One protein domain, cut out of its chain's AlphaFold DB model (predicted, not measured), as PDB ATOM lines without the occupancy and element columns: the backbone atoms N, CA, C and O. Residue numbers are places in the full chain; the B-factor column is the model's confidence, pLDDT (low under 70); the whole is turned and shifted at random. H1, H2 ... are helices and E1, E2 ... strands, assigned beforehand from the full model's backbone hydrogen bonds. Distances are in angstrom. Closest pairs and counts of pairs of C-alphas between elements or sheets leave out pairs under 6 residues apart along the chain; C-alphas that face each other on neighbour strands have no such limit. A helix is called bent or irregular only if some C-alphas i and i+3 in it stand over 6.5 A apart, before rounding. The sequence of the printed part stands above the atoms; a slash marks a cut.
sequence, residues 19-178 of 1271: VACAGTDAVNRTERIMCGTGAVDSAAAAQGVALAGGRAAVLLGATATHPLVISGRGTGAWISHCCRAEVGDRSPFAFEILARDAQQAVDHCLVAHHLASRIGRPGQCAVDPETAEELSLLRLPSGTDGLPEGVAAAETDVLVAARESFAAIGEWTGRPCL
ATOM      1  N   VAL A  19      40.399 -34.474   0.433       82.12
ATOM      2  CA  VAL A  19      39.817 -34.021   1.702       82.12
ATOM      3  C   VAL A  19      38.451 -34.674   1.911       82.12
ATOM      4  O   VAL A  19      37.608 -34.667   1.019       82.12
ATOM      5  N   ALA A  20      38.214 -35.231   3.100       84.94
ATOM      6  CA  ALA A  20      36.896 -35.726   3.495       84.94
ATOM      7  C   ALA A  20      36.094 -34.596   4.161       84.94
ATOM      8  O   ALA A  20      36.499 -34.104   5.216       84.94
ATOM      9  N   CYS A  21      34.988 -34.171   3.548       86.06
ATOM     10  CA  CYS A  21      34.115 -33.118   4.082       86.06
ATOM     11  C   CYS A  21      32.705 -33.176   3.471       86.06
ATOM     12  O   CYS A  21      32.477 -33.909   2.506       86.06
ATOM     13  N   ALA A  22      31.759 -32.447   4.068       88.75
ATOM     14  CA  ALA A  22      30.416 -32.281   3.513       88.75
ATOM     15  C   ALA A  22      30.439 -31.362   2.278       88.75
ATOM     16  O   ALA A  22      31.331 -30.517   2.158       88.75
ATOM     17  N   GLY A  23      29.444 -31.472   1.392       86.88
ATOM     18  CA  GLY A  23      29.332 -30.612   0.205       86.88
ATOM     19  C   GLY A  23      29.359 -29.114   0.535       86.88
ATOM     20  O   GLY A  23      30.055 -28.348  -0.132       86.88
ATOM     21  N   THR A  24      28.699 -28.709   1.624       89.31
ATOM     22  CA  THR A  24      28.710 -27.317   2.112       89.31
ATOM     23  C   THR A  24      30.118 -26.822   2.446       89.31
ATOM     24  O   THR A  24      30.535 -25.751   2.003       89.31
ATOM     25  N   ASP A  25      30.893 -27.626   3.178       89.38
ATOM     26  CA  ASP A  25      32.274 -27.289   3.531       89.38
ATOM     27  C   ASP A  25      33.181 -27.235   2.299       89.38
ATOM     28  O   ASP A  25      34.085 -26.399   2.232       89.38
ATOM     29  N   ALA A  26      32.951 -28.123   1.330       91.25
ATOM     30  CA  ALA A  26      33.732 -28.203   0.105       91.25
ATOM     31  C   ALA A  26      33.559 -26.953  -0.769       91.25
ATOM     32  O   ALA A  26      34.555 -26.346  -1.171       91.25
ATOM     33  N   VAL A  27      32.309 -26.531  -0.998       92.56
ATOM     34  CA  VAL A  27      31.977 -25.289  -1.717       92.56
ATOM     35  C   VAL A  27      32.587 -24.090  -0.992       92.56
ATOM     36  O   VAL A  27      33.385 -23.357  -1.573       92.56
ATOM     37  N   ASN A  28      32.333 -23.951   0.312       94.00
ATOM     38  CA  ASN A  28      32.788 -22.790   1.079       94.00
ATOM     39  C   ASN A  28      34.320 -22.690   1.174       94.00
ATOM     40  O   ASN A  28      34.875 -21.593   1.183       94.00
ATOM     41  N   ARG A  29      35.043 -23.817   1.231       92.69
ATOM     42  CA  ARG A  29      36.516 -23.815   1.157       92.69
ATOM     43  C   ARG A  29      37.019 -23.440  -0.231       92.69
ATOM     44  O   ARG A  29      37.974 -22.676  -0.319       92.69
ATOM     45  N   THR A  30      36.380 -23.944  -1.284       93.31
ATOM     46  CA  THR A  30      36.736 -23.616  -2.672       93.31
ATOM     47  C   THR A  30      36.556 -22.124  -2.939       93.31
ATOM     48  O   THR A  30      37.469 -21.480  -3.448       93.31
ATOM     49  N   GLU A  31      35.445 -21.539  -2.489       94.06
ATOM     50  CA  GLU A  31      35.197 -20.100  -2.614       94.06
ATOM     51  C   GLU A  31      36.205 -19.250  -1.842       94.06
ATOM     52  O   GLU A  31      36.697 -18.253  -2.364       94.06
ATOM     53  N   ARG A  32      36.615 -19.664  -0.637       91.88
ATOM     54  CA  ARG A  32      37.693 -18.974   0.094       91.88
ATOM     55  C   ARG A  32      39.044 -19.060  -0.616       91.88
ATOM     56  O   ARG A  32      39.842 -18.141  -0.481       91.88
ATOM     57  N   ILE A  33      39.314 -20.123  -1.370       90.12
ATOM     58  CA  ILE A  33      40.543 -20.233  -2.170       90.12
ATOM     59  C   ILE A  33      40.480 -19.295  -3.383       90.12
ATOM     60  O   ILE A  33      41.477 -18.657  -3.709       90.12
ATOM     61  N   MET A  34      39.319 -19.180  -4.032       88.56
ATOM     62  CA  MET A  34      39.153 -18.350  -5.231       88.56
ATOM     63  C   MET A  34      39.008 -16.854  -4.939       88.56
ATOM     64  O   MET A  34      39.584 -16.031  -5.649       88.56
ATOM     65  N   CYS A  35      38.212 -16.509  -3.928       88.81
ATOM     66  CA  CYS A  35      37.811 -15.138  -3.617       88.81
ATOM     67  C   CYS A  35      38.549 -14.571  -2.396       88.81
ATOM     68  O   CYS A  35      38.576 -13.351  -2.207       88.81
ATOM     69  N   GLY A  36      39.124 -15.431  -1.544       87.00
ATOM     70  CA  GLY A  36      39.692 -15.046  -0.251       87.00
ATOM     71  C   GLY A  36      38.687 -14.242   0.569       87.00
ATOM     72  O   GLY A  36      37.572 -14.687   0.826       87.00
ATOM     73  N   THR A  37      39.101 -13.006   0.845       80.38
ATOM     74  CA  THR A  37      38.299 -11.811   1.146       80.38
ATOM     75  C   THR A  37      36.820 -11.822   0.741       80.38
ATOM     76  O   THR A  37      35.927 -11.524   1.524       80.38
ATOM     77  N   GLY A  38      36.595 -12.071  -0.550       85.44
ATOM     78  CA  GLY A  38      35.309 -11.875  -1.220       85.44
ATOM     79  C   GLY A  38      34.317 -13.025  -1.069       85.44
ATOM     80  O   GLY A  38      33.244 -12.955  -1.660       85.44
ATOM     81  N   ALA A  39      34.662 -14.079  -0.323       90.06
ATOM     82  CA  ALA A  39      33.736 -15.150   0.030       90.06
ATOM     83  C   ALA A  39      32.979 -14.767   1.314       90.06
ATOM     84  O   ALA A  39      33.520 -14.882   2.414       90.06
ATOM     85  N   VAL A  40      31.751 -14.274   1.165       88.94
ATOM     86  CA  VAL A  40      30.995 -13.581   2.221       88.94
ATOM     87  C   VAL A  40      29.623 -14.210   2.468       88.94
ATOM     88  O   VAL A  40      29.109 -14.955   1.639       88.94
ATOM     89  N   ASP A  41      28.999 -13.875   3.596       84.56
ATOM     90  CA  ASP A  41      27.679 -14.398   3.985       84.56
ATOM     91  C   ASP A  41      26.504 -13.503   3.532       84.56
ATOM     92  O   ASP A  41      25.355 -13.755   3.880       84.56
ATOM     93  N   SER A  42      26.766 -12.435   2.770       83.88
ATOM     94  CA  SER A  42      25.745 -11.487   2.300       83.88
ATOM     95  C   SER A  42      25.868 -11.262   0.797       83.88
ATOM     96  O   SER A  42      26.946 -10.939   0.293       83.88
ATOM     97  N   ALA A  43      24.752 -11.396   0.076       81.38
ATOM     98  CA  ALA A  43      24.687 -11.111  -1.359       81.38
ATOM     99  C   ALA A  43      25.008  -9.646  -1.673       81.38
ATOM    100  O   ALA A  43      25.736  -9.368  -2.623       81.38
ATOM    101  N   ALA A  44      24.537  -8.722  -0.831       83.38
ATOM    102  CA  ALA A  44      24.843  -7.302  -0.956       83.38
ATOM    103  C   ALA A  44      26.355  -7.052  -0.850       83.38
ATOM    104  O   ALA A  44      26.934  -6.396  -1.712       83.38
ATOM    105  N   ALA A  45      27.017  -7.642   0.151       86.69
ATOM    106  CA  ALA A  45      28.466  -7.524   0.308       86.69
ATOM    107  C   ALA A  45      29.236  -8.142  -0.873       86.69
ATOM    108  O   ALA A  45      30.188  -7.536  -1.362       86.69
ATOM    109  N   ALA A  46      28.810  -9.308  -1.376       87.62
ATOM    110  CA  ALA A  46      29.442  -9.946  -2.532       87.62
ATOM    111  C   ALA A  46      29.337  -9.060  -3.783       87.62
ATOM    112  O   ALA A  46      30.325  -8.841  -4.484       87.62
ATOM    113  N   GLN A  47      28.157  -8.489  -4.023       86.06
ATOM    114  CA  GLN A  47      27.945  -7.539  -5.107       86.06
ATOM    115  C   GLN A  47      28.814  -6.284  -4.934       86.06
ATOM    116  O   GLN A  47      29.427  -5.835  -5.899       86.06
ATOM    117  N   GLY A  48      28.940  -5.761  -3.712       87.25
ATOM    118  CA  GLY A  48      29.852  -4.666  -3.378       87.25
ATOM    119  C   GLY A  48      31.306  -4.943  -3.764       87.25
ATOM    120  O   GLY A  48      31.939  -4.128  -4.436       87.25
ATOM    121  N   VAL A  49      31.823  -6.123  -3.406       89.00
ATOM    122  CA  VAL A  49      33.176  -6.568  -3.789       89.00
ATOM    123  C   VAL A  49      33.325  -6.615  -5.314       89.00
ATOM    124  O   VAL A  49      34.343  -6.168  -5.844       89.00
ATOM    125  N   ALA A  50      32.314  -7.124  -6.022       86.62
ATOM    126  CA  ALA A  50      32.327  -7.232  -7.479       86.62
ATOM    127  C   ALA A  50      32.268  -5.873  -8.189       86.62
ATOM    128  O   ALA A  50      32.953  -5.676  -9.192       86.62
ATOM    129  N   LEU A  51      31.505  -4.916  -7.653       84.06
ATOM    130  CA  LEU A  51      31.432  -3.535  -8.145       84.06
ATOM    131  C   LEU A  51      32.774  -2.802  -8.027       84.06
ATOM    132  O   LEU A  51      33.103  -1.976  -8.873       84.06
ATOM    133  N   ALA A  52      33.570  -3.136  -7.012       82.44
ATOM    134  CA  ALA A  52      34.942  -2.657  -6.874       82.44
ATOM    135  C   ALA A  52      35.947  -3.432  -7.754       82.44
ATOM    136  O   ALA A  52      37.139  -3.143  -7.709       82.44
ATOM    137  N   GLY A  53      35.507  -4.422  -8.543       82.81
ATOM    138  CA  GLY A  53      36.354  -5.228  -9.432       82.81
ATOM    139  C   GLY A  53      36.988  -6.467  -8.785       82.81
ATOM    140  O   GLY A  53      37.865  -7.091  -9.382       82.81
ATOM    141  N   GLY A  54      36.583  -6.840  -7.566       84.19
ATOM    142  CA  GLY A  54      37.042  -8.058  -6.894       84.19
ATOM    143  C   GLY A  54      36.261  -9.312  -7.305       84.19
ATOM    144  O   GLY A  54      35.106  -9.234  -7.711       84.19
ATOM    145  N   ARG A  55      36.865 -10.499  -7.140       88.69
ATOM    146  CA  ARG A  55      36.130 -11.776  -7.219       88.69
ATOM    147  C   ARG A  55      35.315 -11.975  -5.947       88.69
ATOM    148  O   ARG A  55      35.857 -11.824  -4.849       88.69
ATOM    149  N   ALA A  56      34.044 -12.331  -6.098       91.75
ATOM    150  CA  ALA A  56      33.127 -12.439  -4.975       91.75
ATOM    151  C   ALA A  56      32.182 -13.630  -5.096       91.75
ATOM    152  O   ALA A  56      31.738 -13.983  -6.195       91.75
ATOM    153  N   ALA A  57      31.838 -14.206  -3.947       92.19
ATOM    154  CA  ALA A  57      30.817 -15.229  -3.857       92.19
ATOM    155  C   ALA A  57      30.087 -15.199  -2.514       92.19
ATOM    156  O   ALA A  57      30.673 -14.882  -1.478       92.19
ATOM    157  N   VAL A  58      28.811 -15.578  -2.540       90.38
ATOM    158  CA  VAL A  58      28.016 -15.824  -1.335       90.38
ATOM    159  C   VAL A  58      28.224 -17.263  -0.897       90.38
ATOM    160  O   VAL A  58      28.059 -18.172  -1.708       90.38
ATOM    161  N   LEU A  59      28.581 -17.473   0.367       90.69
ATOM    162  CA  LEU A  59      28.805 -18.803   0.923       90.69
ATOM    163  C   LEU A  59      27.503 -19.613   1.011       90.69
ATOM    164  O   LEU A  59      26.430 -19.103   1.337       90.69
ATOM    165  N   LEU A  60      27.616 -20.916   0.766       85.88
ATOM    166  CA  LEU A  60      26.509 -21.853   0.877       85.88
ATOM    167  C   LEU A  60      26.096 -21.999   2.350       85.88
ATOM    168  O   LEU A  60      26.930 -22.313   3.204       85.88
ATOM    169  N   GLY A  61      24.806 -21.793   2.634       74.00
ATOM    170  CA  GLY A  61      24.239 -21.816   3.988       74.00
ATOM    171  C   GLY A  61      24.083 -20.436   4.636       74.00
ATOM    172  O   GLY A  61      23.515 -20.342   5.723       74.00
ATOM    173  N   ALA A  62      24.533 -19.369   3.969       69.44
ATOM    174  CA  ALA A  62      24.173 -18.010   4.340       69.44
ATOM    175  C   ALA A  62      22.653 -17.796   4.205       69.44
ATOM    176  O   ALA A  62      22.023 -18.331   3.289       69.44
ATOM    177  N   THR A  63      22.053 -17.009   5.105       54.94
ATOM    178  CA  THR A  63      20.652 -16.576   4.988       54.94
ATOM    179  C   THR A  63      20.526 -15.644   3.789       54.94
ATOM    180  O   THR A  63      20.662 -14.428   3.915       54.94
ATOM    181  N   ALA A  64      20.311 -16.211   2.607       46.66
ATOM    182  CA  ALA A  64      20.034 -15.442   1.413       46.66
ATOM    183  C   ALA A  64      18.617 -14.867   1.533       46.66
ATOM    184  O   ALA A  64      17.644 -15.499   1.140       46.66
ATOM    185  N   THR A  65      18.472 -13.650   2.059       47.56
ATOM    186  CA  THR A  65      17.338 -12.818   1.639       47.56
ATOM    187  C   THR A  65      17.468 -12.697   0.129       47.56
ATOM    188  O   THR A  65      18.486 -12.164  -0.317       47.56
ATOM    189  N   HIS A  66      16.524 -13.261  -0.638       48.28
ATOM    190  CA  HIS A  66      16.553 -13.224  -2.101       48.28
ATOM    191  C   HIS A  66      16.991 -11.829  -2.552       48.28
ATOM    192  O   HIS A  66      16.270 -10.860  -2.289       48.28
ATOM    193  N   PRO A  67      18.186 -11.687  -3.150       46.41
ATOM    194  CA  PRO A  67      18.623 -10.382  -3.576       46.41
ATOM    195  C   PRO A  67      17.626  -9.931  -4.637       46.41
ATOM    196  O   PRO A  67      17.434 -10.610  -5.647       46.41
ATOM    197  N   LEU A  68      16.999  -8.775  -4.421       50.09
ATOM    198  CA  LEU A  68      16.517  -7.956  -5.523       50.09
ATOM    199  C   LEU A  68      17.773  -7.531  -6.296       50.09
ATOM    200  O   LEU A  68      18.269  -6.419  -6.123       50.09
ATOM    201  N   VAL A  69      18.361  -8.464  -7.056       49.78
ATOM    202  CA  VAL A  69      19.446  -8.175  -7.989       49.78
ATOM    203  C   VAL A  69      18.847  -7.167  -8.944       49.78
ATOM    204  O   VAL A  69      17.881  -7.464  -9.647       49.78
ATOM    205  N   ILE A  70      19.391  -5.960  -8.918       49.69
ATOM    206  CA  ILE A  70      18.969  -4.900  -9.818       49.69
ATOM    207  C   ILE A  70      19.180  -5.419 -11.234       49.69
ATOM    208  O   ILE A  70      20.298  -5.719 -11.655       49.69
ATOM    209  N   SER A  71      18.079  -5.606 -11.953       40.72
ATOM    210  CA  SER A  71      18.099  -6.016 -13.345       40.72
ATOM    211  C   SER A  71      18.682  -4.868 -14.171       40.72
ATOM    212  O   SER A  71      17.972  -3.923 -14.500       40.72
ATOM    213  N   GLY A  72      19.977  -4.918 -14.484       47.72
ATOM    214  CA  GLY A  72      20.650  -3.874 -15.259       47.72
ATOM    215  C   GLY A  72      22.090  -4.223 -15.637       47.72
ATOM    216  O   GLY A  72      22.707  -5.114 -15.050       47.72
ATOM    217  N   ARG A  73      22.634  -3.533 -16.652       44.16
ATOM    218  CA  ARG A  73      24.080  -3.528 -16.942       44.16
ATOM    219  C   ARG A  73      24.804  -2.928 -15.723       44.16
ATOM    220  O   ARG A  73      24.357  -1.906 -15.223       44.16
ATOM    221  N   GLY A  74      25.897  -3.544 -15.257       56.06
ATOM    222  CA  GLY A  74      26.745  -2.973 -14.190       56.06
ATOM    223  C   GLY A  74      26.699  -3.647 -12.810       56.06
ATOM    224  O   GLY A  74      27.280  -3.114 -11.879       56.06
ATOM    225  N   THR A  75      26.077  -4.821 -12.645       63.62
ATOM    226  CA  THR A  75      26.031  -5.544 -11.348       63.62
ATOM    227  C   THR A  75      27.313  -6.298 -10.968       63.62
ATOM    228  O   THR A  75      27.400  -6.837  -9.864       63.62
ATOM    229  N   GLY A  76      28.312  -6.331 -11.857       75.19
ATOM    230  CA  GLY A  76      29.576  -7.044 -11.656       75.19
ATOM    231  C   GLY A  76      29.467  -8.569 -11.805       75.19
ATOM    232  O   GLY A  76      28.382  -9.140 -11.913       75.19
ATOM    233  N   ALA A  77      30.617  -9.245 -11.832       86.38
ATOM    234  CA  ALA A  77      30.709 -10.703 -11.901       86.38
ATOM    235  C   ALA A  77      30.880 -11.297 -10.491       86.38
ATOM    236  O   ALA A  77      31.929 -11.129  -9.873       86.38
ATOM    237  N   TRP A  78      29.860 -11.997  -9.987       90.62
ATOM    238  CA  TRP A  78      29.896 -12.687  -8.691       90.62
ATOM    239  C   TRP A  78      28.964 -13.899  -8.662       90.62
ATOM    240  O   TRP A  78      28.052 -14.004  -9.491       90.62
ATOM    241  N   ILE A  79      29.206 -14.817  -7.720       91.88
ATOM    242  CA  ILE A  79      28.511 -16.109  -7.641       91.88
ATOM    243  C   ILE A  79      27.651 -16.216  -6.382       91.88
ATOM    244  O   ILE A  79      28.120 -15.990  -5.271       91.88
ATOM    245  N   SER A  80      26.392 -16.613  -6.538       89.06
ATOM    246  CA  SER A  80      25.512 -16.935  -5.415       89.06
ATOM    247  C   SER A  80      25.430 -18.444  -5.213       89.06
ATOM    248  O   SER A  80      24.907 -19.133  -6.090       89.06
ATOM    249  N   HIS A  81      25.871 -18.961  -4.061       89.81
ATOM    250  CA  HIS A  81      25.663 -20.368  -3.704       89.81
ATOM    251  C   HIS A  81      24.401 -20.559  -2.872       89.81
ATOM    252  O   HIS A  81      24.205 -19.880  -1.867       89.81
ATOM    253  N   CYS A  82      23.544 -21.501  -3.261       84.50
ATOM    254  CA  CYS A  82      22.299 -21.774  -2.541       84.50
ATOM    255  C   CYS A  82      21.932 -23.261  -2.505       84.50
ATOM    256  O   CYS A  82      22.308 -24.050  -3.373       84.50
ATOM    257  N   CYS A  83      21.123 -23.628  -1.513       81.25
ATOM    258  CA  CYS A  83      20.486 -24.937  -1.439       81.25
ATOM    259  C   CYS A  83      19.098 -24.872  -2.107       81.25
ATOM    260  O   CYS A  83      18.328 -23.963  -1.809       81.25
ATOM    261  N   ARG A  84      18.758 -25.821  -2.994       73.50
ATOM    262  CA  ARG A  84      17.581 -25.792  -3.906       73.50
ATOM    263  C   ARG A  84      16.188 -25.952  -3.236       73.50
ATOM    264  O   ARG A  84      15.294 -26.568  -3.804       73.50
ATOM    265  N   ALA A  85      15.968 -25.434  -2.028       53.31
ATOM    266  CA  ALA A  85      14.703 -25.590  -1.291       53.31
ATOM    267  C   ALA A  85      13.637 -24.509  -1.591       53.31
ATOM    268  O   ALA A  85      12.464 -24.721  -1.289       53.31
ATOM    269  N   GLU A  86      14.013 -23.383  -2.204       46.75
ATOM    270  CA  GLU A  86      13.137 -22.226  -2.450       46.75
ATOM    271  C   GLU A  86      12.972 -21.993  -3.961       46.75
ATOM    272  O   GLU A  86      13.749 -21.281  -4.594       46.75
ATOM    273  N   VAL A  87      11.974 -22.638  -4.577       42.41
ATOM    274  CA  VAL A  87      11.620 -22.391  -5.986       42.41
ATOM    275  C   VAL A  87      10.639 -21.218  -6.042       42.41
ATOM    276  O   VAL A  87       9.424 -21.405  -5.988       42.41
ATOM    277  N   GLY A  88      11.185 -20.004  -6.102       42.72
ATOM    278  CA  GLY A  88      10.474 -18.774  -6.456       42.72
ATOM    279  C   GLY A  88      10.597 -18.452  -7.949       42.72
ATOM    280  O   GLY A  88      11.379 -19.073  -8.664       42.72
ATOM    281  N   ASP A  89       9.787 -17.510  -8.424       44.31
ATOM    282  CA  ASP A  89       9.695 -17.057  -9.820       44.31
ATOM    283  C   ASP A  89      11.062 -16.681 -10.451       44.31
ATOM    284  O   ASP A  89      12.020 -16.414  -9.734       44.31
ATOM    285  N   ARG A  90      11.145 -16.690 -11.794       53.41
ATOM    286  CA  ARG A  90      12.355 -16.499 -12.647       53.41
ATOM    287  C   ARG A  90      13.625 -15.980 -11.928       53.41
ATOM    288  O   ARG A  90      13.673 -14.823 -11.522       53.41
ATOM    289  N   SER A  91      14.684 -16.800 -11.899       60.53
ATOM    290  CA  SER A  91      16.002 -16.429 -11.353       60.53
ATOM    291  C   SER A  91      16.523 -15.114 -11.966       60.53
ATOM    292  O   SER A  91      16.571 -15.000 -13.195       60.53
ATOM    293  N   PRO A  92      16.931 -14.119 -11.151       68.62
ATOM    294  CA  PRO A  92      17.434 -12.837 -11.647       68.62
ATOM    295  C   PRO A  92      18.892 -12.915 -12.144       68.62
ATOM    296  O   PRO A  92      19.448 -11.921 -12.618       68.62
ATOM    297  N   PHE A  93      19.529 -14.085 -12.036       80.31
ATOM    298  CA  PHE A  93      20.909 -14.320 -12.447       80.31
ATOM    299  C   PHE A  93      21.031 -14.550 -13.959       80.31
ATOM    300  O   PHE A  93      20.115 -15.041 -14.619       80.31
ATOM    301  N   ALA A  94      22.194 -14.211 -14.525       86.88
ATOM    302  CA  ALA A  94      22.451 -14.416 -15.950       86.88
ATOM    303  C   ALA A  94      22.581 -15.899 -16.315       86.88
ATOM    304  O   ALA A  94      22.299 -16.271 -17.454       86.88
ATOM    305  N   PHE A  95      23.003 -16.724 -15.355       88.81
ATOM    306  CA  PHE A  95      23.021 -18.169 -15.487       88.81
ATOM    307  C   PHE A  95      22.784 -18.875 -14.151       88.81
ATOM    308  O   PHE A  95      23.087 -18.334 -13.087       88.81
ATOM    309  N   GLU A  96      22.291 -20.107 -14.224       88.75
ATOM    310  CA  GLU A  96      22.089 -21.000 -13.085       88.75
ATOM    311  C   GLU A  96      22.690 -22.374 -13.391       88.75
ATOM    312  O   GLU A  96      22.321 -23.019 -14.380       88.75
ATOM    313  N   ILE A  97      23.615 -22.818 -12.539       91.25
ATOM    314  CA  ILE A  97      24.272 -24.121 -12.622       91.25
ATOM    315  C   ILE A  97      23.891 -24.952 -11.394       91.25
ATOM    316  O   ILE A  97      23.993 -24.477 -10.266       91.25
ATOM    317  N   LEU A  98      23.515 -26.211 -11.599       89.75
ATOM    318  CA  LEU A  98      23.162 -27.157 -10.544       89.75
ATOM    319  C   LEU A  98      24.124 -28.348 -10.549       89.75
ATOM    320  O   LEU A  98      24.276 -29.038 -11.558       89.75
ATOM    321  N   ALA A  99      24.769 -28.603  -9.411       91.00
ATOM    322  CA  ALA A  99      25.644 -29.759  -9.250       91.00
ATOM    323  C   ALA A  99      24.872 -31.017  -8.836       91.00
ATOM    324  O   ALA A  99      23.957 -30.966  -8.014       91.00
ATOM    325  N   ARG A 100      25.274 -32.167  -9.384       89.06
ATOM    326  CA  ARG A 100      24.680 -33.480  -9.086       89.06
ATOM    327  C   ARG A 100      25.261 -34.177  -7.860       89.06
ATOM    328  O   ARG A 100      24.627 -35.075  -7.317       89.06
ATOM    329  N   ASP A 101      26.487 -33.818  -7.499       90.06
ATOM    330  CA  ASP A 101      27.265 -34.396  -6.412       90.06
ATOM    331  C   ASP A 101      28.257 -33.351  -5.873       90.06
ATOM    332  O   ASP A 101      28.471 -32.295  -6.483       90.06
ATOM    333  N   ALA A 102      28.849 -33.625  -4.709       90.38
ATOM    334  CA  ALA A 102      29.705 -32.666  -4.018       90.38
ATOM    335  C   ALA A 102      31.022 -32.369  -4.766       90.38
ATOM    336  O   ALA A 102      31.568 -31.276  -4.624       90.38
ATOM    337  N   GLN A 103      31.529 -33.294  -5.593       92.25
ATOM    338  CA  GLN A 103      32.737 -33.046  -6.387       92.25
ATOM    339  C   GLN A 103      32.431 -32.134  -7.574       92.25
ATOM    340  O   GLN A 103      33.186 -31.201  -7.842       92.25
ATOM    341  N   GLN A 104      31.307 -32.368  -8.250       92.19
ATOM    342  CA  GLN A 104      30.836 -31.495  -9.314       92.19
ATOM    343  C   GLN A 104      30.495 -30.100  -8.771       92.19
ATOM    344  O   GLN A 104      30.710 -29.123  -9.475       92.19
ATOM    345  N   ALA A 105      30.039 -29.975  -7.518       92.31
ATOM    346  CA  ALA A 105      29.822 -28.670  -6.887       92.31
ATOM    347  C   ALA A 105      31.118 -27.849  -6.795       92.31
ATOM    348  O   ALA A 105      31.114 -26.671  -7.142       92.31
ATOM    349  N   VAL A 106      32.241 -28.476  -6.421       93.25
ATOM    350  CA  VAL A 106      33.574 -27.840  -6.421       93.25
ATOM    351  C   VAL A 106      33.978 -27.401  -7.832       93.25
ATOM    352  O   VAL A 106      34.436 -26.276  -8.021       93.25
ATOM    353  N   ASP A 107      33.768 -28.257  -8.833       93.50
ATOM    354  CA  ASP A 107      34.097 -27.939 -10.228       93.50
ATOM    355  C   ASP A 107      33.217 -26.801 -10.767       93.50
ATOM    356  O   ASP A 107      33.697 -25.902 -11.457       93.50
ATOM    357  N   HIS A 108      31.936 -26.788 -10.401       94.19
ATOM    358  CA  HIS A 108      30.991 -25.745 -10.783       94.19
ATOM    359  C   HIS A 108      31.305 -24.391 -10.145       94.19
ATOM    360  O   HIS A 108      31.047 -23.383 -10.795       94.19
ATOM    361  N   CYS A 109      31.926 -24.340  -8.960       93.62
ATOM    362  CA  CYS A 109      32.458 -23.087  -8.409       93.62
ATOM    363  C   CYS A 109      33.452 -22.449  -9.404       93.62
ATOM    364  O   CYS A 109      33.318 -21.283  -9.772       93.62
ATOM    365  N   LEU A 110      34.397 -23.243  -9.925       93.62
ATOM    366  CA  LEU A 110      35.394 -22.789 -10.902       93.62
ATOM    367  C   LEU A 110      34.745 -22.375 -12.235       93.62
ATOM    368  O   LEU A 110      35.066 -21.320 -12.784       93.62
ATOM    369  N   VAL A 111      33.816 -23.196 -12.747       94.50
ATOM    370  CA  VAL A 111      33.086 -22.909 -13.996       94.50
ATOM    371  C   VAL A 111      32.308 -21.606 -13.877       94.50
ATOM    372  O   VAL A 111      32.343 -20.794 -14.798       94.50
ATOM    373  N   ALA A 112      31.624 -21.399 -12.755       93.62
ATOM    374  CA  ALA A 112      30.788 -20.235 -12.545       93.62
ATOM    375  C   ALA A 112      31.614 -18.949 -12.509       93.62
ATOM    376  O   ALA A 112      31.270 -18.011 -13.221       93.62
ATOM    377  N   HIS A 113      32.733 -18.909 -11.777       92.12
ATOM    378  CA  HIS A 113      33.616 -17.733 -11.769       92.12
ATOM    379  C   HIS A 113      34.195 -17.425 -13.150       92.12
ATOM    380  O   HIS A 113      34.186 -16.269 -13.579       92.12
ATOM    381  N   HIS A 114      34.645 -18.451 -13.879       92.00
ATOM    382  CA  HIS A 114      35.133 -18.267 -15.244       92.00
ATOM    383  C   HIS A 114      34.028 -17.733 -16.169       92.00
ATOM    384  O   HIS A 114      34.244 -16.764 -16.896       92.00
ATOM    385  N   LEU A 115      32.823 -18.309 -16.099       92.25
ATOM    386  CA  LEU A 115      31.669 -17.888 -16.893       92.25
ATOM    387  C   LEU A 115      31.241 -16.453 -16.563       92.25
ATOM    388  O   LEU A 115      31.133 -15.636 -17.475       92.25
ATOM    389  N   ALA A 116      31.051 -16.129 -15.280       90.06
ATOM    390  CA  ALA A 116      30.648 -14.805 -14.809       90.06
ATOM    391  C   ALA A 116      31.633 -13.717 -15.251       90.06
ATOM    392  O   ALA A 116      31.205 -12.675 -15.745       90.06
ATOM    393  N   SER A 117      32.942 -13.981 -15.152       87.56
ATOM    394  CA  SER A 117      33.992 -13.058 -15.601       87.56
ATOM    395  C   SER A 117      33.917 -12.782 -17.106       87.56
ATOM    396  O   SER A 117      34.083 -11.645 -17.540       87.56
ATOM    397  N   ARG A 118      33.601 -13.799 -17.920       87.56
ATOM    398  CA  ARG A 118      33.494 -13.649 -19.380       87.56
ATOM    399  C   ARG A 118      32.267 -12.874 -19.833       87.56
ATOM    400  O   ARG A 118      32.349 -12.127 -20.806       87.56
ATOM    401  N   ILE A 119      31.137 -13.064 -19.155       86.94
ATOM    402  CA  ILE A 119      29.882 -12.384 -19.508       86.94
ATOM    403  C   ILE A 119      29.697 -11.052 -18.765       86.94
ATOM    404  O   ILE A 119      28.798 -10.291 -19.118       86.94
ATOM    405  N   GLY A 120      30.501 -10.779 -17.730       83.06
ATOM    406  CA  GLY A 120      30.410  -9.577 -16.895       83.06
ATOM    407  C   GLY A 120      29.112  -9.472 -16.084       83.06
ATOM    408  O   GLY A 120      28.643  -8.366 -15.824       83.06
ATOM    409  N   ARG A 121      28.482 -10.605 -15.747       85.31
ATOM    410  CA  ARG A 121      27.170 -10.683 -15.077       85.31
ATOM    411  C   ARG A 121      27.171 -11.779 -14.008       85.31
ATOM    412  O   ARG A 121      27.906 -12.758 -14.165       85.31
ATOM    413  N   PRO A 122      26.339 -11.661 -12.958       88.00
ATOM    414  CA  PRO A 122      26.337 -12.616 -11.863       88.00
ATOM    415  C   PRO A 122      25.655 -13.931 -12.234       88.00
ATOM    416  O   PRO A 122      24.769 -13.978 -13.098       88.00
ATOM    417  N   GLY A 123      26.047 -14.989 -11.530       88.62
ATOM    418  CA  GLY A 123      25.523 -16.336 -11.709       88.62
ATOM    419  C   GLY A 123      25.156 -17.015 -10.400       88.62
ATOM    420  O   GLY A 123      25.592 -16.614  -9.321       88.62
ATOM    421  N   GLN A 124      24.364 -18.074 -10.508       88.50
ATOM    422  CA  GLN A 124      23.924 -18.882  -9.381       88.50
ATOM    423  C   GLN A 124      24.480 -20.302  -9.485       88.50
ATOM    424  O   GLN A 124      24.409 -20.935 -10.541       88.50
ATOM    425  N   CYS A 125      24.997 -20.808  -8.369       90.19
ATOM    426  CA  CYS A 125      25.405 -22.191  -8.188       90.19
ATOM    427  C   CYS A 125      24.522 -22.841  -7.126       90.19
ATOM    428  O   CYS A 125      24.569 -22.500  -5.946       90.19
ATOM    429  N   ALA A 126      23.703 -23.792  -7.550       87.38
ATOM    430  CA  ALA A 126      22.810 -24.520  -6.674       87.38
ATOM    431  C   ALA A 126      23.348 -25.924  -6.374       87.38
ATOM    432  O   ALA A 126      23.972 -26.580  -7.216       87.38
ATOM    433  N   VAL A 127      23.041 -26.406  -5.171       87.56
ATOM    434  CA  VAL A 127      23.173 -27.812  -4.777       87.56
ATOM    435  C   VAL A 127      21.870 -28.297  -4.146       87.56
ATOM    436  O   VAL A 127      21.109 -27.511  -3.572       87.56
ATOM    437  N   ASP A 128      21.602 -29.596  -4.238       85.25
ATOM    438  CA  ASP A 128      20.484 -30.198  -3.512       85.25
ATOM    439  C   ASP A 128      20.816 -30.363  -2.019       85.25
ATOM    440  O   ASP A 128      21.985 -30.580  -1.686       85.25
ATOM    441  N   PRO A 129      19.812 -30.334  -1.116       82.69
ATOM    442  CA  PRO A 129      20.033 -30.532   0.322       82.69
ATOM    443  C   PRO A 129      20.803 -31.820   0.637       82.69
ATOM    444  O   PRO A 129      21.719 -31.829   1.453       82.69
ATOM    445  N   GLU A 130      20.478 -32.898  -0.082       82.75
ATOM    446  CA  GLU A 130      21.146 -34.196   0.044       82.75
ATOM    447  C   GLU A 130      22.646 -34.089  -0.270       82.75
ATOM    448  O   GLU A 130      23.469 -34.624   0.464       82.75
ATOM    449  N   THR A 131      23.009 -33.349  -1.320       85.44
ATOM    450  CA  THR A 131      24.401 -33.125  -1.739       85.44
ATOM    451  C   THR A 131      25.142 -32.176  -0.796       85.44
ATOM    452  O   THR A 131      26.338 -32.342  -0.565       85.44
ATOM    453  N   ALA A 132      24.448 -31.182  -0.237       85.81
ATOM    454  CA  ALA A 132      25.026 -30.216   0.695       85.81
ATOM    455  C   ALA A 132      25.476 -30.870   2.015       85.81
ATOM    456  O   ALA A 132      26.506 -30.476   2.576       85.81
ATOM    457  N   GLU A 133      24.724 -31.869   2.489       84.56
ATOM    458  CA  GLU A 133      24.967 -32.596   3.745       84.56
ATOM    459  C   GLU A 133      25.813 -33.873   3.566       84.56
ATOM    460  O   GLU A 133      26.357 -34.400   4.540       84.56
ATOM    461  N   GLU A 134      25.958 -34.382   2.338       82.06
ATOM    462  CA  GLU A 134      26.680 -35.624   2.050       82.06
ATOM    463  C   GLU A 134      28.183 -35.512   2.352       82.06
ATOM    464  O   GLU A 134      28.906 -34.711   1.756       82.06
ATOM    465  N   LEU A 135      28.682 -36.377   3.243       81.50
ATOM    466  CA  LEU A 135      30.111 -36.517   3.523       81.50
ATOM    467  C   LEU A 135      30.790 -37.325   2.407       81.50
ATOM    468  O   LEU A 135      30.568 -38.530   2.285       81.50
ATOM    469  N   SER A 136      31.671 -36.678   1.646       84.69
ATOM    470  CA  SER A 136      32.383 -37.284   0.516       84.69
ATOM    471  C   SER A 136      33.893 -37.069   0.603       84.69
ATOM    472  O   SER A 136      34.377 -36.148   1.262       84.69
ATOM    473  N   LEU A 137      34.657 -37.934  -0.070       86.81
ATOM    474  CA  LEU A 137      36.090 -37.735  -0.289       86.81
ATOM    475  C   LEU A 137      36.282 -36.949  -1.593       86.81
ATOM    476  O   LEU A 137      36.009 -37.477  -2.669       86.81
ATOM    477  N   LEU A 138      36.741 -35.704  -1.487       87.38
ATOM    478  CA  LEU A 138      36.743 -34.715  -2.567       87.38
ATOM    479  C   LEU A 138      38.160 -34.212  -2.856       87.38
ATOM    480  O   LEU A 138      39.002 -34.175  -1.963       87.38
ATOM    481  N   ARG A 139      38.429 -33.788  -4.093       88.06
ATOM    482  CA  ARG A 139      39.637 -33.036  -4.461       88.06
ATOM    483  C   ARG A 139      39.304 -31.553  -4.530       88.06
ATOM    484  O   ARG A 139      38.489 -31.153  -5.362       88.06
ATOM    485  N   LEU A 140      39.957 -30.761  -3.685       87.69
ATOM    486  CA  LEU A 140      39.874 -29.300  -3.699       87.69
ATOM    487  C   LEU A 140      41.042 -28.715  -4.509       87.69
ATOM    488  O   LEU A 140      42.084 -29.365  -4.602       87.69
ATOM    489  N   PRO A 141      40.915 -27.513  -5.096       86.44
ATOM    490  CA  PRO A 141      42.054 -26.832  -5.708       86.44
ATOM    491  C   PRO A 141      43.106 -26.462  -4.648       86.44
ATOM    492  O   PRO A 141      42.761 -26.137  -3.516       86.44
ATOM    493  N   SER A 142      44.394 -26.499  -4.999       77.00
ATOM    494  CA  SER A 142      45.493 -26.070  -4.112       77.00
ATOM    495  C   SER A 142      45.758 -24.556  -4.151       77.00
ATOM    496  O   SER A 142      46.441 -24.034  -3.275       77.00
ATOM    497  N   GLY A 143      45.216 -23.861  -5.154       80.88
ATOM    498  CA  GLY A 143      45.362 -22.427  -5.405       80.88
ATOM    499  C   GLY A 143      44.729 -22.048  -6.749       80.88
ATOM    500  O   GLY A 143      44.057 -22.873  -7.371       80.88
ATOM    501  N   THR A 144      44.952 -20.815  -7.204       78.56
ATOM    502  CA  THR A 144      44.426 -20.296  -8.484       78.56
ATOM    503  C   THR A 144      45.472 -20.244  -9.603       78.56
ATOM    504  O   THR A 144      45.188 -19.722 -10.679       78.56
ATOM    505  N   ASP A 145      46.681 -20.757  -9.371       75.75
ATOM    506  CA  ASP A 145      47.774 -20.712 -10.346       75.75
ATOM    507  C   ASP A 145      47.436 -21.508 -11.613       75.75
ATOM    508  O   ASP A 145      47.072 -22.685 -11.562       75.75
ATOM    509  N   GLY A 146      47.566 -20.855 -12.771       72.44
ATOM    510  CA  GLY A 146      47.247 -21.451 -14.071       72.44
ATOM    511  C   GLY A 146      45.753 -21.690 -14.311       72.44
ATOM    512  O   GLY A 146      45.414 -22.370 -15.278       72.44
ATOM    513  N   LEU A 147      44.868 -21.169 -13.450       78.62
ATOM    514  CA  LEU A 147      43.427 -21.174 -13.695       78.62
ATOM    515  C   LEU A 147      43.125 -20.326 -14.948       78.62
ATOM    516  O   LEU A 147      43.668 -19.224 -15.057       78.62
ATOM    517  N   PRO A 148      42.275 -20.793 -15.882       79.56
ATOM    518  CA  PRO A 148      41.907 -20.017 -17.063       79.56
ATOM    519  C   PRO A 148      41.349 -18.641 -16.680       79.56
ATOM    520  O   PRO A 148      40.501 -18.536 -15.790       79.56
ATOM    521  N   GLU A 149      41.814 -17.582 -17.341       74.19
ATOM    522  CA  GLU A 149      41.284 -16.235 -17.133       74.19
ATOM    523  C   GLU A 149      40.070 -15.988 -18.030       74.19
ATOM    524  O   GLU A 149      40.133 -16.107 -19.255       74.19
ATOM    525  N   GLY A 150      38.956 -15.596 -17.415       64.69
ATOM    526  CA  GLY A 150      37.770 -15.178 -18.146       64.69
ATOM    527  C   GLY A 150      37.899 -13.727 -18.592       64.69
ATOM    528  O   GLY A 150      37.567 -12.827 -17.827       64.69
ATOM    529  N   VAL A 151      38.360 -13.482 -19.819       64.94
ATOM    530  CA  VAL A 151      38.370 -12.124 -20.385       64.94
ATOM    531  C   VAL A 151      36.952 -11.748 -20.812       64.94
ATOM    532  O   VAL A 151      36.328 -12.461 -21.604       64.94
ATOM    533  N   ALA A 152      36.443 -10.635 -20.282       62.09
ATOM    534  CA  ALA A 152      35.139 -10.105 -20.655       62.09
ATOM    535  C   ALA A 152      35.148  -9.659 -22.126       62.09
ATOM    536  O   ALA A 152      35.963  -8.823 -22.521       62.09
ATOM    537  N   ALA A 153      34.239 -10.201 -22.937       61.25
ATOM    538  CA  ALA A 153      34.038  -9.761 -24.314       61.25
ATOM    539  C   ALA A 153      32.701  -9.018 -24.444       61.25
ATOM    540  O   ALA A 153      31.681  -9.438 -23.890       61.25
ATOM    541  N   ALA A 154      32.713  -7.895 -25.172       53.81
ATOM    542  CA  ALA A 154      31.518  -7.094 -25.419       53.81
ATOM    543  C   ALA A 154      30.472  -7.928 -26.181       53.81
ATOM    544  O   ALA A 154      30.761  -8.431 -27.262       53.81
ATOM    545  N   GLU A 155      29.279  -8.074 -25.589       61.19
ATOM    546  CA  GLU A 155      28.150  -8.869 -26.108       61.19
ATOM    547  C   GLU A 155      28.483 -10.349 -26.377       61.19
ATOM    548  O   GLU A 155      28.401 -10.847 -27.497       61.19
ATOM    549  N   THR A 156      28.826 -11.085 -25.316       70.62
ATOM    550  CA  THR A 156      29.024 -12.539 -25.402       70.62
ATOM    551  C   THR A 156      27.706 -13.295 -25.206       70.62
ATOM    552  O   THR A 156      27.019 -13.107 -24.200       70.62
ATOM    553  N   ASP A 157      27.368 -14.192 -26.138       87.00
ATOM    554  CA  ASP A 157      26.279 -15.159 -25.965       87.00
ATOM    555  C   ASP A 157      26.568 -16.073 -24.758       87.00
ATOM    556  O   ASP A 157      27.616 -16.724 -24.684       87.00
ATOM    557  N   VAL A 158      25.637 -16.116 -23.798       89.06
ATOM    558  CA  VAL A 158      25.825 -16.828 -22.521       89.06
ATOM    559  C   VAL A 158      26.022 -18.334 -22.730       89.06
ATOM    560  O   VAL A 158      26.821 -18.939 -22.016       89.06
ATOM    561  N   LEU A 159      25.354 -18.952 -23.712       90.62
ATOM    562  CA  LEU A 159      25.494 -20.386 -23.988       90.62
ATOM    563  C   LEU A 159      26.858 -20.706 -24.603       90.62
ATOM    564  O   LEU A 159      27.480 -21.703 -24.231       90.62
ATOM    565  N   VAL A 160      27.356 -19.857 -25.506       90.12
ATOM    566  CA  VAL A 160      28.712 -19.997 -26.067       90.12
ATOM    567  C   VAL A 160      29.763 -19.862 -24.964       90.12
ATOM    568  O   VAL A 160      30.619 -20.737 -24.823       90.12
ATOM    569  N   ALA A 161      29.651 -18.825 -24.126       90.94
ATOM    570  CA  ALA A 161      30.552 -18.626 -22.993       90.94
ATOM    571  C   ALA A 161      30.513 -19.800 -22.007       90.94
ATOM    572  O   ALA A 161      31.560 -20.211 -21.496       90.94
ATOM    573  N   ALA A 162      29.327 -20.363 -21.752       92.69
ATOM    574  CA  ALA A 162      29.172 -21.518 -20.881       92.69
ATOM    575  C   ALA A 162      29.921 -22.732 -21.442       92.69
ATOM    576  O   ALA A 162      30.764 -23.284 -20.741       92.69
ATOM    577  N   ARG A 163      29.707 -23.105 -22.713       91.56
ATOM    578  CA  ARG A 163      30.391 -24.250 -23.358       91.56
ATOM    579  C   ARG A 163      31.906 -24.184 -23.195       91.56
ATOM    580  O   ARG A 163      32.534 -25.155 -22.780       91.56
ATOM    581  N   GLU A 164      32.477 -23.025 -23.493       91.44
ATOM    582  CA  GLU A 164      33.918 -22.806 -23.409       91.44
ATOM    583  C   GLU A 164      34.416 -22.817 -21.956       91.44
ATOM    584  O   GLU A 164      35.499 -23.328 -21.688       91.44
ATOM    585  N   SER A 165      33.615 -22.321 -21.008       93.69
ATOM    586  CA  SER A 165      33.954 -22.345 -19.577       93.69
ATOM    587  C   SER A 165      33.942 -23.758 -18.996       93.69
ATOM    588  O   SER A 165      34.886 -24.143 -18.310       93.69
ATOM    589  N   PHE A 166      32.919 -24.557 -19.310       94.50
ATOM    590  CA  PHE A 166      32.866 -25.969 -18.923       94.50
ATOM    591  C   PHE A 166      34.057 -26.746 -19.509       94.50
ATOM    592  O   PHE A 166      34.711 -27.492 -18.784       94.50
ATOM    593  N   ALA A 167      34.394 -26.523 -20.784       92.81
ATOM    594  CA  ALA A 167      35.529 -27.180 -21.429       92.81
ATOM    595  C   ALA A 167      36.882 -26.792 -20.801       92.81
ATOM    596  O   ALA A 167      37.668 -27.677 -20.465       92.81
ATOM    597  N   ALA A 168      37.132 -25.494 -20.593       91.12
ATOM    598  CA  ALA A 168      38.394 -24.996 -20.041       91.12
ATOM    599  C   ALA A 168      38.648 -25.505 -18.613       91.12
ATOM    600  O   ALA A 168      39.748 -25.955 -18.292       91.12
ATOM    601  N   ILE A 169      37.620 -25.491 -17.758       93.00
ATOM    602  CA  ILE A 169      37.733 -26.035 -16.401       93.00
ATOM    603  C   ILE A 169      37.851 -27.561 -16.422       93.00
ATOM    604  O   ILE A 169      38.611 -28.118 -15.629       93.00
ATOM    605  N   GLY A 170      37.166 -28.254 -17.333       90.75
ATOM    606  CA  GLY A 170      37.311 -29.703 -17.480       90.75
ATOM    607  C   GLY A 170      38.738 -30.120 -17.857       90.75
ATOM    608  O   GLY A 170      39.286 -31.065 -17.287       90.75
ATOM    609  N   GLU A 171      39.380 -29.370 -18.756       90.38
ATOM    610  CA  GLU A 171      40.786 -29.569 -19.125       90.38
ATOM    611  C   GLU A 171      41.729 -29.286 -17.946       90.38
ATOM    612  O   GLU A 171      42.586 -30.114 -17.637       90.38
ATOM    613  N   TRP A 172      41.522 -28.174 -17.234       87.50
ATOM    614  CA  TRP A 172      42.350 -27.785 -16.086       87.50
ATOM    615  C   TRP A 172      42.237 -28.764 -14.907       87.50
ATOM    616  O   TRP A 172      43.232 -29.146 -14.294       87.50
ATOM    617  N   THR A 173      41.023 -29.217 -14.594       87.69
ATOM    618  CA  THR A 173      40.772 -30.169 -13.502       87.69
ATOM    619  C   THR A 173      41.098 -31.621 -13.868       87.69
ATOM    620  O   THR A 173      41.230 -32.469 -12.975       87.69
ATOM    621  N   GLY A 174      41.179 -31.932 -15.167       87.00
ATOM    622  CA  GLY A 174      41.253 -33.292 -15.699       87.00
ATOM    623  C   GLY A 174      39.976 -34.117 -15.480       87.00
ATOM    624  O   GLY A 174      40.040 -35.348 -15.509       87.00
ATOM    625  N   ARG A 175      38.833 -33.471 -15.208       88.69
ATOM    626  CA  ARG A 175      37.525 -34.106 -14.973       88.69
ATOM    627  C   ARG A 175      36.531 -33.685 -16.063       88.69
ATOM    628  O   ARG A 175      36.586 -32.553 -16.528       88.69
ATOM    629  N   PRO A 176      35.614 -34.567 -16.500       85.12
ATOM    630  CA  PRO A 176      34.622 -34.195 -17.500       85.12
ATOM    631  C   PRO A 176      33.637 -33.170 -16.923       85.12
ATOM    632  O   PRO A 176      32.878 -33.482 -16.006       85.12
ATOM    633  N   CYS A 177      33.628 -31.969 -17.497       88.50
ATOM    634  CA  CYS A 177      32.681 -30.901 -17.186       88.50
ATOM    635  C   CYS A 177      31.880 -30.583 -18.455       88.50
ATOM    636  O   CYS A 177      32.445 -30.116 -19.441       88.50
ATOM    637  N   LEU A 178      30.572 -30.856 -18.448       90.38
ATOM    638  CA  LEU A 178      29.681 -30.617 -19.589       90.38
ATOM    639  C   LEU A 178      28.385 -29.935 -19.127       90.38
ATOM    640  O   LEU A 178      27.864 -30.294 -18.072       90.38
TER     641      LEU A 178
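What this domain is: This is residues 19 to 178 of the 1271 residues of an uncharacterized protein of Gemmatimonadaceae bacterium (UniProt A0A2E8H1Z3). A strongly twisted parallel sheet, E2 E3 E5 E4, forms the core, with H1 and H3 side by side over one face and H2 over the other at edge strand E2. H5 packs on H3 away from the sheet, and the small antiparallel pair E1 and E6 sits at one end, by the first residues of H1 and H3. The printed part has 160 residues, with five named helices and six named strands in the order E1 H1 H2 E2 E3 E4 H3 E5 H4 E6 H5, a mixed class. It is compact, with a radius of gyration of the C-alphas of 14.3 A and spans of 40 by 34 by 28 A.

Where its parts are: E1, residues 19 to 22, begins at C-alpha 19 (39.817, -34.021, 1.702). H1, residues 23 to 38, is 19.7 A long, kinked by 65 degrees near residue 32, and irregular: C-alphas 34 and 37 are 9.2 A apart. H2 is residues 43 to 51, E2 56 to 58, E3 78 to 83, 17.1 A long, and E4 95 to 99. H3, residues 102 to 119, is 25.5 A long with a kink of 26 degrees near residue 110. E5 is residues 123 to 127, H4 129 to 133 and E6 135 to 139. H5, residues 158 to 173, is 22.0 A long and ends at C-alpha 173 (40.772, -30.169, -13.502).

How they stand to each other: Three layers, helices on both faces of a sheet, are made by H1 and H3 on one face of E2 E3 E5 E4 and H2 on the opposite face. N 79 and O 56 are 3.1 A apart, N 125 and O 80 2.8 A, N 126 and O 97 2.8 A, each within hydrogen-bond range. E4, H3, E5 form a strand-helix-strand unit, parallel neighbour strands with a helix between, its crossover right-handed. H3 has a height of 7.7 A over the sheet, H2 6.2 A and H1 9.0 A. H3 touches H1 with residues 102 to 109 alone, C-alphas 23 and 102 being closest at 4.7 A; their shallow tilt of 33 degrees is only just short of steep. H5 touches H3 at a steep tilt of 50 degrees, opposite ways, closest at C-alphas 111 and 165, 5.7 A. H4 only grazes the sheet and touches H1, closest at C-alphas 23 and 132, 4.4 A. E1 and E6 are antiparallel, with N 21 and O 136 3.1 A apart. Every O i to N i+4 pair is within hydrogen-bond range in H2, H4 and H5; H1 has 10 of 12 and H3 13 of 14.

The domain as a whole: The farthest C-alphas, of Leu 135 and Ala 154, are 41.3 A apart. The printed part has no cut. The links E2 to E3, E3 to E4 and E6 to H5 are long. The mean pLDDT of the printed part is 81.4; residues 62 to 75, 85 to 92 and 150 to 155 are under 70.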